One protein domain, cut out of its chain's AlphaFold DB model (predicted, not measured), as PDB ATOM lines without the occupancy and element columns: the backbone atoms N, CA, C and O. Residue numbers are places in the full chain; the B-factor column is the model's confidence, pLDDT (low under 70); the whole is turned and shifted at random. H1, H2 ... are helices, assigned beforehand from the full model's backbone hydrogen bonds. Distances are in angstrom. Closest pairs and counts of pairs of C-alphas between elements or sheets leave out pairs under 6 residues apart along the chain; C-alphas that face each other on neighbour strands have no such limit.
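Overview. This is residues 14 to 99 of the 105 residues of an uncharacterized protein of Gossypium harknessii (UniProt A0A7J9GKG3). Two helices make a loose L, with the end of H1 near the start of H2 at its corner, and a long looping stretch joins them. H1 sticks out as one arm with residues 14 to 27, the far part of H2 sticks out as the other with residues 91 to 98, and between the helices the link, residues 29 to 75, swings out in a wide loop whose residues 42 to 57 also stand free. The printed part has 86 residues, with two named helices in the order H1, H2 and no named strand. The class is all helix, though under half of the residues, 38 of 86, are in named elements. The whole is loose, with a radius of gyration of the C-alphas of 16.0 A and spans of 46 by 38 by 28 A.

Arrangement. H1, residues 14 to 28, and H2, residues 76 to 98, are close but not clearly touching, with 1 pair of C-alphas within 8 A. Their closest C-alphas, those of Ala 28 and Gly 76, are 7.7 A apart. Their lines are about perpendicular, at 87 degrees, and their centres are 24.5 A apart. In H2 every O i to N i+4 pair is within hydrogen-bond range; in H1 10 of 11 are.

Along the chain. H1 begins at C-alpha 14, (150.784, 359.097, 242.333), and is 21.8 A long to C-alpha 28. H2 begins at C-alpha 76, (145.378, 336.549, 233.429), and is 33.3 A long, ending at C-alpha 98, (130.926, 325.556, 261.347).

Size, cuts and confidence. The two C-alphas farthest apart, those of Ser 14 and Leu 99, are 46.6 A apart. The printed part has no cut. The link from H1 to H2, residues 29 to 75, is long. The mean pLDDT of the printed part is 72.6; residues 14 to 16 and 28 to 58 are under 70.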
ATOM      1  N   SER A  14     150.258 359.637 243.597       55.75
ATOM      2  CA  SER A  14     150.784 359.097 242.333       55.75
ATOM      3  C   SER A  14     151.824 357.991 242.524       55.75
ATOM      4  O   SER A  14     151.980 357.147 241.647       55.75
ATOM      5  N   THR A  15     152.528 357.953 243.659       56.94
ATOM      6  CA  THR A  15     153.555 356.934 243.939       56.94
ATOM      7  C   THR A  15     152.958 355.574 244.303       56.94
ATOM      8  O   THR A  15     153.566 354.546 244.016       56.94
ATOM      9  N   ASP A  16     151.753 355.560 244.879       65.75
ATOM     10  CA  ASP A  16     151.062 354.332 245.285       65.75
ATOM     11  C   ASP A  16     150.563 353.524 244.076       65.75
ATOM     12  O   ASP A  16     150.764 352.313 243.996       65.75
ATOM     13  N   LEU A  17     150.017 354.203 243.058       72.81
ATOM     14  CA  LEU A  17     149.513 353.541 241.852       72.81
ATOM     15  C   LEU A  17     150.630 352.830 241.075       72.81
ATOM     16  O   LEU A  17     150.453 351.696 240.637       72.81
ATOM     17  N   HIS A  18     151.793 353.473 240.929       75.06
ATOM     18  CA  HIS A  18     152.949 352.867 240.266       75.06
ATOM     19  C   HIS A  18     153.532 351.708 241.070       75.06
ATOM     20  O   HIS A  18     153.874 350.684 240.480       75.06
ATOM     21  N   SER A  19     153.607 351.843 242.397       76.31
ATOM     22  CA  SER A  19     154.036 350.765 243.291       76.31
ATOM     23  C   SER A  19     153.136 349.539 243.133       76.31
ATOM     24  O   SER A  19     153.612 348.440 242.846       76.31
ATOM     25  N   LYS A  20     151.818 349.750 243.193       84.56
ATOM     26  CA  LYS A  20     150.815 348.695 243.069       84.56
ATOM     27  C   LYS A  20     150.807 348.051 241.681       84.56
ATOM     28  O   LYS A  20     150.798 346.829 241.577       84.56
ATOM     29  N   ALA A  21     150.872 348.850 240.615       81.50
ATOM     30  CA  ALA A  21     150.961 348.340 239.246       81.50
ATOM     31  C   ALA A  21     152.242 347.519 239.023       81.50
ATOM     32  O   ALA A  21     152.190 346.447 238.427       81.50
ATOM     33  N   THR A  22     153.376 347.985 239.556       83.81
ATOM     34  CA  THR A  22     154.659 347.268 239.477       83.81
ATOM     35  C   THR A  22     154.617 345.964 240.272       83.81
ATOM     36  O   THR A  22     155.126 344.950 239.801       83.81
ATOM     37  N   ALA A  23     153.988 345.959 241.450       81.31
ATOM     38  CA  ALA A  23     153.805 344.750 242.248       81.31
ATOM     39  C   ALA A  23     152.966 343.702 241.497       81.31
ATOM     40  O   ALA A  23     153.390 342.554 241.391       81.31
ATOM     41  N   TYR A  24     151.834 344.092 240.899       81.00
ATOM     42  CA  TYR A  24     151.019 343.165 240.103       81.00
ATOM     43  C   TYR A  24     151.728 342.663 238.841       81.00
ATOM     44  O   TYR A  24     151.621 341.482 238.528       81.00
ATOM     45  N   ALA A  25     152.474 343.522 238.136       80.88
ATOM     46  CA  ALA A  25     153.258 343.105 236.971       80.88
ATOM     47  C   ALA A  25     154.307 342.043 237.346       80.88
ATOM     48  O   ALA A  25     154.395 341.007 236.694       80.88
ATOM     49  N   ARG A  26     155.025 342.243 238.461       76.81
ATOM     50  CA  ARG A  26     155.999 341.265 238.981       76.81
ATOM     51  C   ARG A  26     155.359 339.938 239.388       76.81
ATOM     52  O   ARG A  26     155.965 338.895 239.180       76.81
ATOM     53  N   LEU A  27     154.145 339.962 239.942       70.50
ATOM     54  CA  LEU A  27     153.397 338.741 240.262       70.50
ATOM     55  C   LEU A  27     152.972 337.983 238.995       70.50
ATOM     56  O   LEU A  27     153.053 336.761 238.971       70.50
ATOM     57  N   ALA A  28     152.568 338.695 237.938       66.81
ATOM     58  CA  ALA A  28     152.196 338.086 236.660       66.81
ATOM     59  C   ALA A  28     153.396 337.491 235.898       66.81
ATOM     60  O   ALA A  28     153.230 336.541 235.136       66.81
ATOM     61  N   GLU A  29     154.595 338.041 236.099       62.69
ATOM     62  CA  GLU A  29     155.852 337.543 235.522       62.69
ATOM     63  C   GLU A  29     156.510 336.429 236.363       62.69
ATOM     64  O   GLU A  29     157.491 335.830 235.917       62.69
ATOM     65  N   SER A  30     155.983 336.132 237.558       55.97
ATOM     66  CA  SER A  30     156.513 335.101 238.459       55.97
ATOM     67  C   SER A  30     156.359 333.687 237.880       55.97
ATOM     68  O   SER A  30     155.320 333.324 237.319       55.97
ATOM     69  N   GLU A  31     157.393 332.855 238.052       50.66
ATOM     70  CA  GLU A  31     157.482 331.482 237.526       50.66
ATOM     71  C   GLU A  31     156.381 330.532 238.025       50.66
ATOM     72  O   GLU A  31     156.177 329.482 237.411       50.66
ATOM     73  N   ALA A  32     155.603 330.925 239.040       53.97
ATOM     74  CA  ALA A  32     154.395 330.218 239.464       53.97
ATOM     75  C   ALA A  32     153.371 330.025 238.323       53.97
ATOM     76  O   ALA A  32     152.621 329.055 238.340       53.97
ATOM     77  N   VAL A  33     153.371 330.898 237.303       50.06
ATOM     78  CA  VAL A  33     152.485 330.796 236.122       50.06
ATOM     79  C   VAL A  33     153.133 330.011 234.965       50.06
ATOM     80  O   VAL A  33     152.443 329.539 234.060       50.06
ATOM     81  N   LYS A  34     154.464 329.854 234.960       47.31
ATOM     82  CA  LYS A  34     155.223 329.257 233.841       47.31
ATOM     83  C   LYS A  34     155.538 327.774 234.050       47.31
ATOM     84  O   LYS A  34     155.744 327.049 233.074       47.31
ATOM     85  N   ALA A  35     155.541 327.309 235.294       44.03
ATOM     86  CA  ALA A  35     155.560 325.891 235.605       44.03
ATOM     87  C   ALA A  35     154.131 325.344 235.512       44.03
ATOM     88  O   ALA A  35     153.410 325.267 236.503       44.03
ATOM     89  N   GLY A  36     153.719 324.951 234.304       53.56
ATOM     90  CA  GLY A  36     152.617 324.006 234.177       53.56
ATOM     91  C   GLY A  36     152.904 322.823 235.100       53.56
ATOM     92  O   GLY A  36     153.909 322.141 234.924       53.56
ATOM     93  N   SER A  37     152.038 322.626 236.089       61.25
ATOM     94  CA  SER A  37     152.129 321.569 237.092       61.25
ATOM     95  C   SER A  37     153.372 321.612 238.003       61.25
ATOM     96  O   SER A  37     154.467 321.155 237.677       61.25
ATOM     97  N   GLY A  38     153.142 322.051 239.243       52.06
ATOM     98  CA  GLY A  38     153.518 321.214 240.381       52.06
ATOM     99  C   GLY A  38     154.924 321.349 240.956       52.06
ATOM    100  O   GLY A  38     155.422 320.361 241.488       52.06
ATOM    101  N   ARG A  39     155.564 322.524 240.926       43.78
ATOM    102  CA  ARG A  39     156.694 322.808 241.834       43.78
ATOM    103  C   ARG A  39     156.666 324.256 242.306       43.78
ATOM    104  O   ARG A  39     157.315 325.118 241.727       43.78
ATOM    105  N   PHE A  40     155.946 324.503 243.396       41.41
ATOM    106  CA  PHE A  40     156.263 325.636 244.256       41.41
ATOM    107  C   PHE A  40     157.628 325.312 244.878       41.41
ATOM    108  O   PHE A  40     157.729 324.432 245.734       41.41
ATOM    109  N   SER A  41     158.705 325.920 244.371       44.97
ATOM    110  CA  SER A  41     159.964 325.933 245.112       44.97
ATOM    111  C   SER A  41     159.704 326.844 246.296       44.97
ATOM    112  O   SER A  41     159.682 328.060 246.143       44.97
ATOM    113  N   VAL A  42     159.403 326.240 247.445       46.66
ATOM    114  CA  VAL A  42     159.425 326.929 248.731       46.66
ATOM    115  C   VAL A  42     160.879 327.343 248.930       46.66
ATOM    116  O   VAL A  42     161.698 326.583 249.445       46.66
ATOM    117  N   GLU A  43     161.237 328.511 248.409       43.56
ATOM    118  CA  GLU A  43     162.350 329.256 248.962       43.56
ATOM    119  C   GLU A  43     161.938 329.546 250.403       43.56
ATOM    120  O   GLU A  43     160.818 329.967 250.676       43.56
ATOM    121  N   ASP A  44     162.802 329.133 251.320       45.09
ATOM    122  CA  ASP A  44     162.605 329.069 252.763       45.09
ATOM    123  C   ASP A  44     162.465 330.476 253.367       45.09
ATOM    124  O   ASP A  44     163.329 330.977 254.084       45.09
ATOM    125  N   GLU A  45     161.382 331.170 253.040       43.03
ATOM    126  CA  GLU A  45     161.011 332.436 253.651       43.03
ATOM    127  C   GLU A  45     160.068 332.191 254.822       43.03
ATOM    128  O   GLU A  45     158.932 332.640 254.830       43.03
ATOM    129  N   ASN A  46     160.575 331.447 255.815       42.19
ATOM    130  CA  ASN A  46     160.219 331.504 257.237       42.19
ATOM    131  C   ASN A  46     158.750 331.868 257.525       42.19
ATOM    132  O   ASN A  46     158.435 332.774 258.305       42.19
ATOM    133  N   LEU A  47     157.834 331.155 256.870       46.19
ATOM    134  CA  LEU A  47     156.412 331.218 257.148       46.19
ATOM    135  C   LEU A  47     156.203 330.407 258.422       46.19
ATOM    136  O   LEU A  47     155.799 329.250 258.375       46.19
ATOM    137  N   ASN A  48     156.516 331.028 259.562       41.62
ATOM    138  CA  ASN A  48     156.237 330.543 260.913       41.62
ATOM    139  C   ASN A  48     154.720 330.553 261.184       41.62
ATOM    140  O   ASN A  48     154.224 331.172 262.123       41.62
ATOM    141  N   TYR A  49     153.968 329.918 260.296       48.12
ATOM    142  CA  TYR A  49     152.686 329.334 260.602       48.12
ATOM    143  C   TYR A  49     153.027 327.955 261.150       48.12
ATOM    144  O   TYR A  49     153.840 327.252 260.554       48.12
ATOM    145  N   GLU A  50     152.454 327.572 262.287       49.09
ATOM    146  CA  GLU A  50     152.437 326.183 262.750       49.09
ATOM    147  C   GLU A  50     151.730 325.316 261.689       49.09
ATOM    148  O   GLU A  50     150.579 324.915 261.842       49.09
ATOM    149  N   ILE A  51     152.391 325.061 260.559       54.06
ATOM    150  CA  ILE A  51     151.974 324.114 259.536       54.06
ATOM    151  C   ILE A  51     152.373 322.748 260.107       54.06
ATOM    152  O   ILE A  51     153.388 322.140 259.784       54.06
ATOM    153  N   GLY A  52     151.619 322.307 261.113       48.97
ATOM    154  CA  GLY A  52     151.717 320.940 261.592       48.97
ATOM    155  C   GLY A  52     151.353 320.026 260.432       48.97
ATOM    156  O   GLY A  52     150.194 319.994 260.052       48.97
ATOM    157  N   ASP A  53     152.336 319.352 259.837       53.84
ATOM    158  CA  ASP A  53     152.186 318.157 258.993       53.84
ATOM    159  C   ASP A  53     151.118 318.167 257.876       53.84
ATOM    160  O   ASP A  53     150.759 317.116 257.343       53.84
ATOM    161  N   PHE A  54     150.636 319.325 257.425       53.62
ATOM    162  CA  PHE A  54     149.782 319.403 256.240       53.62
ATOM    163  C   PHE A  54     150.658 319.379 254.985       53.62
ATOM    164  O   PHE A  54     150.769 320.358 254.253       53.62
ATOM    165  N   SER A  55     151.271 318.224 254.708       58.72
ATOM    166  CA  SER A  55     151.966 317.951 253.440       58.72
ATOM    167  C   SER A  55     151.014 317.912 252.234       58.72
ATOM    168  O   SER A  55     151.442 317.645 251.112       58.72
ATOM    169  N   VAL A  56     149.712 318.100 252.464       59.34
ATOM    170  CA  VAL A  56     148.670 318.120 251.443       59.34
ATOM    171  C   VAL A  56     148.372 319.575 251.114       59.34
ATOM    172  O   VAL A  56     147.729 320.283 251.887       59.34
ATOM    173  N   LEU A  57     148.862 320.014 249.958       62.94
ATOM    174  CA  LEU A  57     148.469 321.296 249.389       62.94
ATOM    175  C   LEU A  57     146.963 321.274 249.075       62.94
ATOM    176  O   LEU A  57     146.444 320.224 248.676       62.94
ATOM    177  N   PRO A  58     146.251 322.402 249.240       69.19
ATOM    178  CA  PRO A  58     144.861 322.500 248.814       69.19
ATOM    179  C   PRO A  58     144.732 322.169 247.319       69.19
ATOM    180  O   PRO A  58     145.579 322.536 246.506       69.19
ATOM    181  N   VAL A  59     143.672 321.435 246.975       78.94
ATOM    182  CA  VAL A  59     143.330 321.066 245.593       78.94
ATOM    183  C   VAL A  59     142.889 322.330 244.851       78.94
ATOM    184  O   VAL A  59     142.005 323.031 245.339       78.94
ATOM    185  N   SER A  60     143.492 322.621 243.693       82.19
ATOM    186  CA  SER A  60     143.134 323.801 242.890       82.19
ATOM    187  C   SER A  60     141.756 323.664 242.245       82.19
ATOM    188  O   SER A  60     141.301 322.543 241.974       82.19
ATOM    189  N   ALA A  61     141.111 324.788 241.923       88.19
ATOM    190  CA  ALA A  61     139.821 324.760 241.225       88.19
ATOM    191  C   ALA A  61     139.910 324.084 239.842       88.19
ATOM    192  O   ALA A  61     138.961 323.405 239.436       88.19
ATOM    193  N   GLU A  62     141.048 324.203 239.145       86.50
ATOM    194  CA  GLU A  62     141.308 323.461 237.904       86.50
ATOM    195  C   GLU A  62     141.261 321.944 238.136       86.50
ATOM    196  O   GLU A  62     140.498 321.231 237.484       86.50
ATOM    197  N   SER A  63     142.043 321.442 239.096       84.94
ATOM    198  CA  SER A  63     142.151 319.999 239.352       84.94
ATOM    199  C   SER A  63     140.869 319.386 239.924       84.94
ATOM    200  O   SER A  63     140.597 318.204 239.709       84.94
ATOM    201  N   ALA A  64     140.050 320.196 240.597       88.25
ATOM    202  CA  ALA A  64     138.716 319.824 241.053       88.25
ATOM    203  C   ALA A  64     137.659 319.821 239.927       88.25
ATOM    204  O   ALA A  64     136.514 319.439 240.175       88.25
ATOM    205  N   GLY A  65     138.011 320.243 238.705       89.62
ATOM    206  CA  GLY A  65     137.082 320.330 237.575       89.62
ATOM    207  C   GLY A  65     136.034 321.436 237.727       89.62
ATOM    208  O   GLY A  65     134.952 321.343 237.150       89.62
ATOM    209  N   LEU A  66     136.327 322.465 238.529       89.88
ATOM    210  CA  LEU A  66     135.432 323.604 238.764       89.88
ATOM    211  C   LEU A  66     135.602 324.713 237.718       89.88
ATOM    212  O   LEU A  66     134.785 325.632 237.652       89.88
ATOM    213  N   LEU A  67     136.656 324.633 236.904       89.50
ATOM    214  CA  LEU A  67     136.930 325.569 235.823       89.50
ATOM    215  C   LEU A  67     136.582 324.957 234.459       89.50
ATOM    216  O   LEU A  67     136.682 323.742 234.285       89.50
ATOM    217  N   PRO A  68     136.184 325.775 233.468       87.81
ATOM    218  CA  PRO A  68     135.963 325.297 232.108       87.81
ATOM    219  C   PRO A  68     137.226 324.686 231.492       87.81
ATOM    220  O   PRO A  68     138.318 325.241 231.627       87.81
ATOM    221  N   ASP A  69     137.050 323.607 230.724       86.69
ATOM    222  CA  ASP A  69     138.143 322.974 229.988       86.69
ATOM    223  C   ASP A  69     138.826 323.960 229.047       86.69
ATOM    224  O   ASP A  69     138.219 324.592 228.171       86.69
ATOM    225  N   ARG A  70     140.141 324.035 229.190       80.31
ATOM    226  CA  ARG A  70     140.960 325.005 228.490       80.31
ATOM    227  C   ARG A  70     141.870 324.314 227.478       80.31
ATOM    228  O   ARG A  70     142.613 323.403 227.815       80.31
ATOM    229  N   LYS A  71     141.842 324.782 226.224       79.38
ATOM    230  CA  LYS A  71     142.698 324.263 225.132       79.38
ATOM    231  C   LYS A  71     143.967 325.086 224.867       79.38
ATOM    232  O   LYS A  71     144.876 324.600 224.206       79.38
ATOM    233  N   GLU A  72     144.009 326.333 225.331       83.12
ATOM    234  CA  GLU A  72     145.120 327.281 225.117       83.12
ATOM    235  C   GLU A  72     145.977 327.439 226.387       83.12
ATOM    236  O   GLU A  72     145.690 326.811 227.392       83.12
ATOM    237  N   SER A  73     147.005 328.292 226.403       84.62
ATOM    238  CA  SER A  73     147.828 328.594 227.598       84.62
ATOM    239  C   SER A  73     147.172 329.610 228.535       84.62
ATOM    240  O   SER A  73     146.586 330.555 228.003       84.62
ATOM    241  N   ALA A  74     147.318 329.464 229.866       82.25
ATOM    242  CA  ALA A  74     146.822 330.365 230.929       82.25
ATOM    243  C   ALA A  74     146.868 331.862 230.570       82.25
ATOM    244  O   ALA A  74     147.919 332.370 230.188       82.25
ATOM    245  N   LYS A  75     145.734 332.573 230.673       88.44
ATOM    246  CA  LYS A  75     145.649 334.038 230.558       88.44
ATOM    247  C   LYS A  75     145.319 334.608 231.934       88.44
ATOM    248  O   LYS A  75     144.753 333.923 232.782       88.44
ATOM    249  N   GLY A  76     145.619 335.890 232.141       89.25
ATOM    250  CA  GLY A  76     145.378 336.549 233.429       89.25
ATOM    251  C   GLY A  76     143.917 336.491 233.894       89.25
ATOM    252  O   GLY A  76     143.666 336.361 235.084       89.25
ATOM    253  N   SER A  77     142.951 336.517 232.969       88.06
ATOM    254  CA  SER A  77     141.524 336.350 233.288       88.06
ATOM    255  C   SER A  77     141.205 335.005 233.933       88.06
ATOM    256  O   SER A  77     140.307 334.925 234.763       88.06
ATOM    257  N   ASP A  78     141.936 333.963 233.557       86.69
ATOM    258  CA  ASP A  78     141.671 332.605 234.017       86.69
ATOM    259  C   ASP A  78     142.227 332.407 235.425       86.69
ATOM    260  O   ASP A  78     141.566 331.792 236.251       86.69
ATOM    261  N   LEU A  79     143.363 333.044 235.729       88.12
ATOM    262  CA  LEU A  79     143.896 333.129 237.092       88.12
ATOM    263  C   LEU A  79     142.929 333.865 238.029       88.12
ATOM    264  O   LEU A  79     142.728 333.462 239.170       88.12
ATOM    265  N   VAL A  80     142.308 334.950 237.549       92.44
ATOM    266  CA  VAL A  80     141.299 335.676 238.335       92.44
ATOM    267  C   VAL A  80     140.068 334.803 238.568       92.44
ATOM    268  O   VAL A  80     139.547 334.790 239.679       92.44
ATOM    269  N   LEU A  81     139.605 334.076 237.548       91.88
ATOM    270  CA  LEU A  81     138.471 333.164 237.689       91.88
ATOM    271  C   LEU A  81     138.772 332.043 238.690       91.88
ATOM    272  O   LEU A  81     137.948 331.788 239.563       91.88
ATOM    273  N   GLU A  82     139.949 331.427 238.596       89.69
ATOM    274  CA  GLU A  82     140.419 330.417 239.547       89.69
ATOM    275  C   GLU A  82     140.402 330.954 240.979       89.69
ATOM    276  O   GLU A  82     139.724 330.386 241.832       89.69
ATOM    277  N   ALA A  83     141.017 332.113 241.222       89.69
ATOM    278  CA  ALA A  83     141.054 332.721 242.551       89.69
ATOM    279  C   ALA A  83     139.655 333.028 243.118       89.69
ATOM    280  O   ALA A  83     139.426 332.890 244.320       89.69
ATOM    281  N   VAL A  84     138.709 333.449 242.270       94.12
ATOM    282  CA  VAL A  84     137.320 333.699 242.688       94.12
ATOM    283  C   VAL A  84     136.634 332.398 243.100       94.12
ATOM    284  O   VAL A  84     136.020 332.352 244.167       94.12
ATOM    285  N   VAL A  85     136.765 331.345 242.291       93.75
ATOM    286  CA  VAL A  85     136.162 330.034 242.575       93.75
ATOM    287  C   VAL A  85     136.763 329.422 243.840       93.75
ATOM    288  O   VAL A  85     136.029 328.944 244.702       93.75
ATOM    289  N   GLU A  86     138.084 329.482 244.003       91.56
ATOM    290  CA  GLU A  86     138.765 328.973 245.199       91.56
ATOM    291  C   GLU A  86     138.342 329.724 246.466       91.56
ATOM    292  O   GLU A  86     138.081 329.098 247.497       91.56
ATOM    293  N   ALA A  87     138.210 331.053 246.396       91.31
ATOM    294  CA  ALA A  87     137.742 331.857 247.521       91.31
ATOM    295  C   ALA A  87     136.301 331.502 247.926       91.31
ATOM    296  O   ALA A  87     136.004 331.406 249.119       91.31
ATOM    297  N   GLU A  88     135.419 331.278 246.950       94.06
ATOM    298  CA  GLU A  88     134.037 330.862 247.197       94.06
ATOM    299  C   GLU A  88     133.971 329.462 247.822       94.06
ATOM    300  O   GLU A  88     133.297 329.267 248.834       94.06
ATOM    301  N   VAL A  89     134.719 328.495 247.286       91.12
ATOM    302  CA  VAL A  89     134.786 327.134 247.842       91.12
ATOM    303  C   VAL A  89     135.331 327.150 249.267       91.12
ATOM    304  O   VAL A  89     134.755 326.507 250.144       91.12
ATOM    305  N   ALA A  90     136.397 327.907 249.530       89.06
ATOM    306  CA  ALA A  90     136.963 328.035 250.871       89.06
ATOM    307  C   ALA A  90     135.969 328.671 251.855       89.06
ATOM    308  O   ALA A  90     135.848 328.224 253.001       89.06
ATOM    309  N   HIS A  91     135.230 329.690 251.412       92.00
ATOM    310  CA  HIS A  91     134.177 330.314 252.204       92.00
ATOM    311  C   HIS A  91     133.051 329.323 252.528       92.00
ATOM    312  O   HIS A  91     132.732 329.130 253.702       92.00
ATOM    313  N   ASN A  92     132.535 328.620 251.519       90.75
ATOM    314  CA  ASN A  92     131.479 327.620 251.680       90.75
ATOM    315  C   ASN A  92     131.924 326.454 252.573       90.75
ATOM    316  O   ASN A  92     131.166 326.002 253.429       90.75
ATOM    317  N   ALA A  93     133.167 325.987 252.426       88.88
ATOM    318  CA  ALA A  93     133.736 324.948 253.278       88.88
ATOM    319  C   ALA A  93     133.803 325.409 254.738       88.88
ATOM    320  O   ALA A  93     133.391 324.681 255.642       88.88
ATOM    321  N   LYS A  94     134.259 326.642 254.982       89.19
ATOM    322  CA  LYS A  94     134.292 327.224 256.328       89.19
ATOM    323  C   LYS A  94     132.899 327.259 256.962       89.19
ATOM    324  O   LYS A  94     132.761 326.902 258.132       89.19
ATOM    325  N   GLU A  95     131.881 327.669 256.209       91.38
ATOM    326  CA  GLU A  95     130.498 327.659 256.693       91.38
ATOM    327  C   GLU A  95     130.004 326.235 256.964       91.38
ATOM    328  O   GLU A  95     129.467 325.971 258.042       91.38
ATOM    329  N   PHE A  96     130.265 325.293 256.055       88.56
ATOM    330  CA  PHE A  96     129.898 323.888 256.221       88.56
ATOM    331  C   PHE A  96     130.477 323.292 257.512       88.56
ATOM    332  O   PHE A  96     129.731 322.733 258.316       88.56
ATOM    333  N   PHE A  97     131.776 323.460 257.767       85.50
ATOM    334  CA  PHE A  97     132.427 322.923 258.970       85.50
ATOM    335  C   PHE A  97     132.060 323.667 260.262       85.50
ATOM    336  O   PHE A  97     132.306 323.155 261.353       85.50
ATOM    337  N   SER A  98     131.445 324.849 260.170       86.62
ATOM    338  CA  SER A  98     130.926 325.556 261.347       86.62
ATOM    339  C   SER A  98     129.614 324.963 261.885       86.62
ATOM    340  O   SER A  98     129.242 325.230 263.030       86.62
ATOM    341  N   LEU A  99     128.915 324.138 261.090       85.69
ATOM    342  CA  LEU A  99     127.659 323.506 261.491       85.69
ATOM    343  C   LEU A  99     127.911 322.306 262.431       85.69
ATOM    344  O   LEU A  99     128.712 321.431 262.100       85.69
TER     345      LEU A  99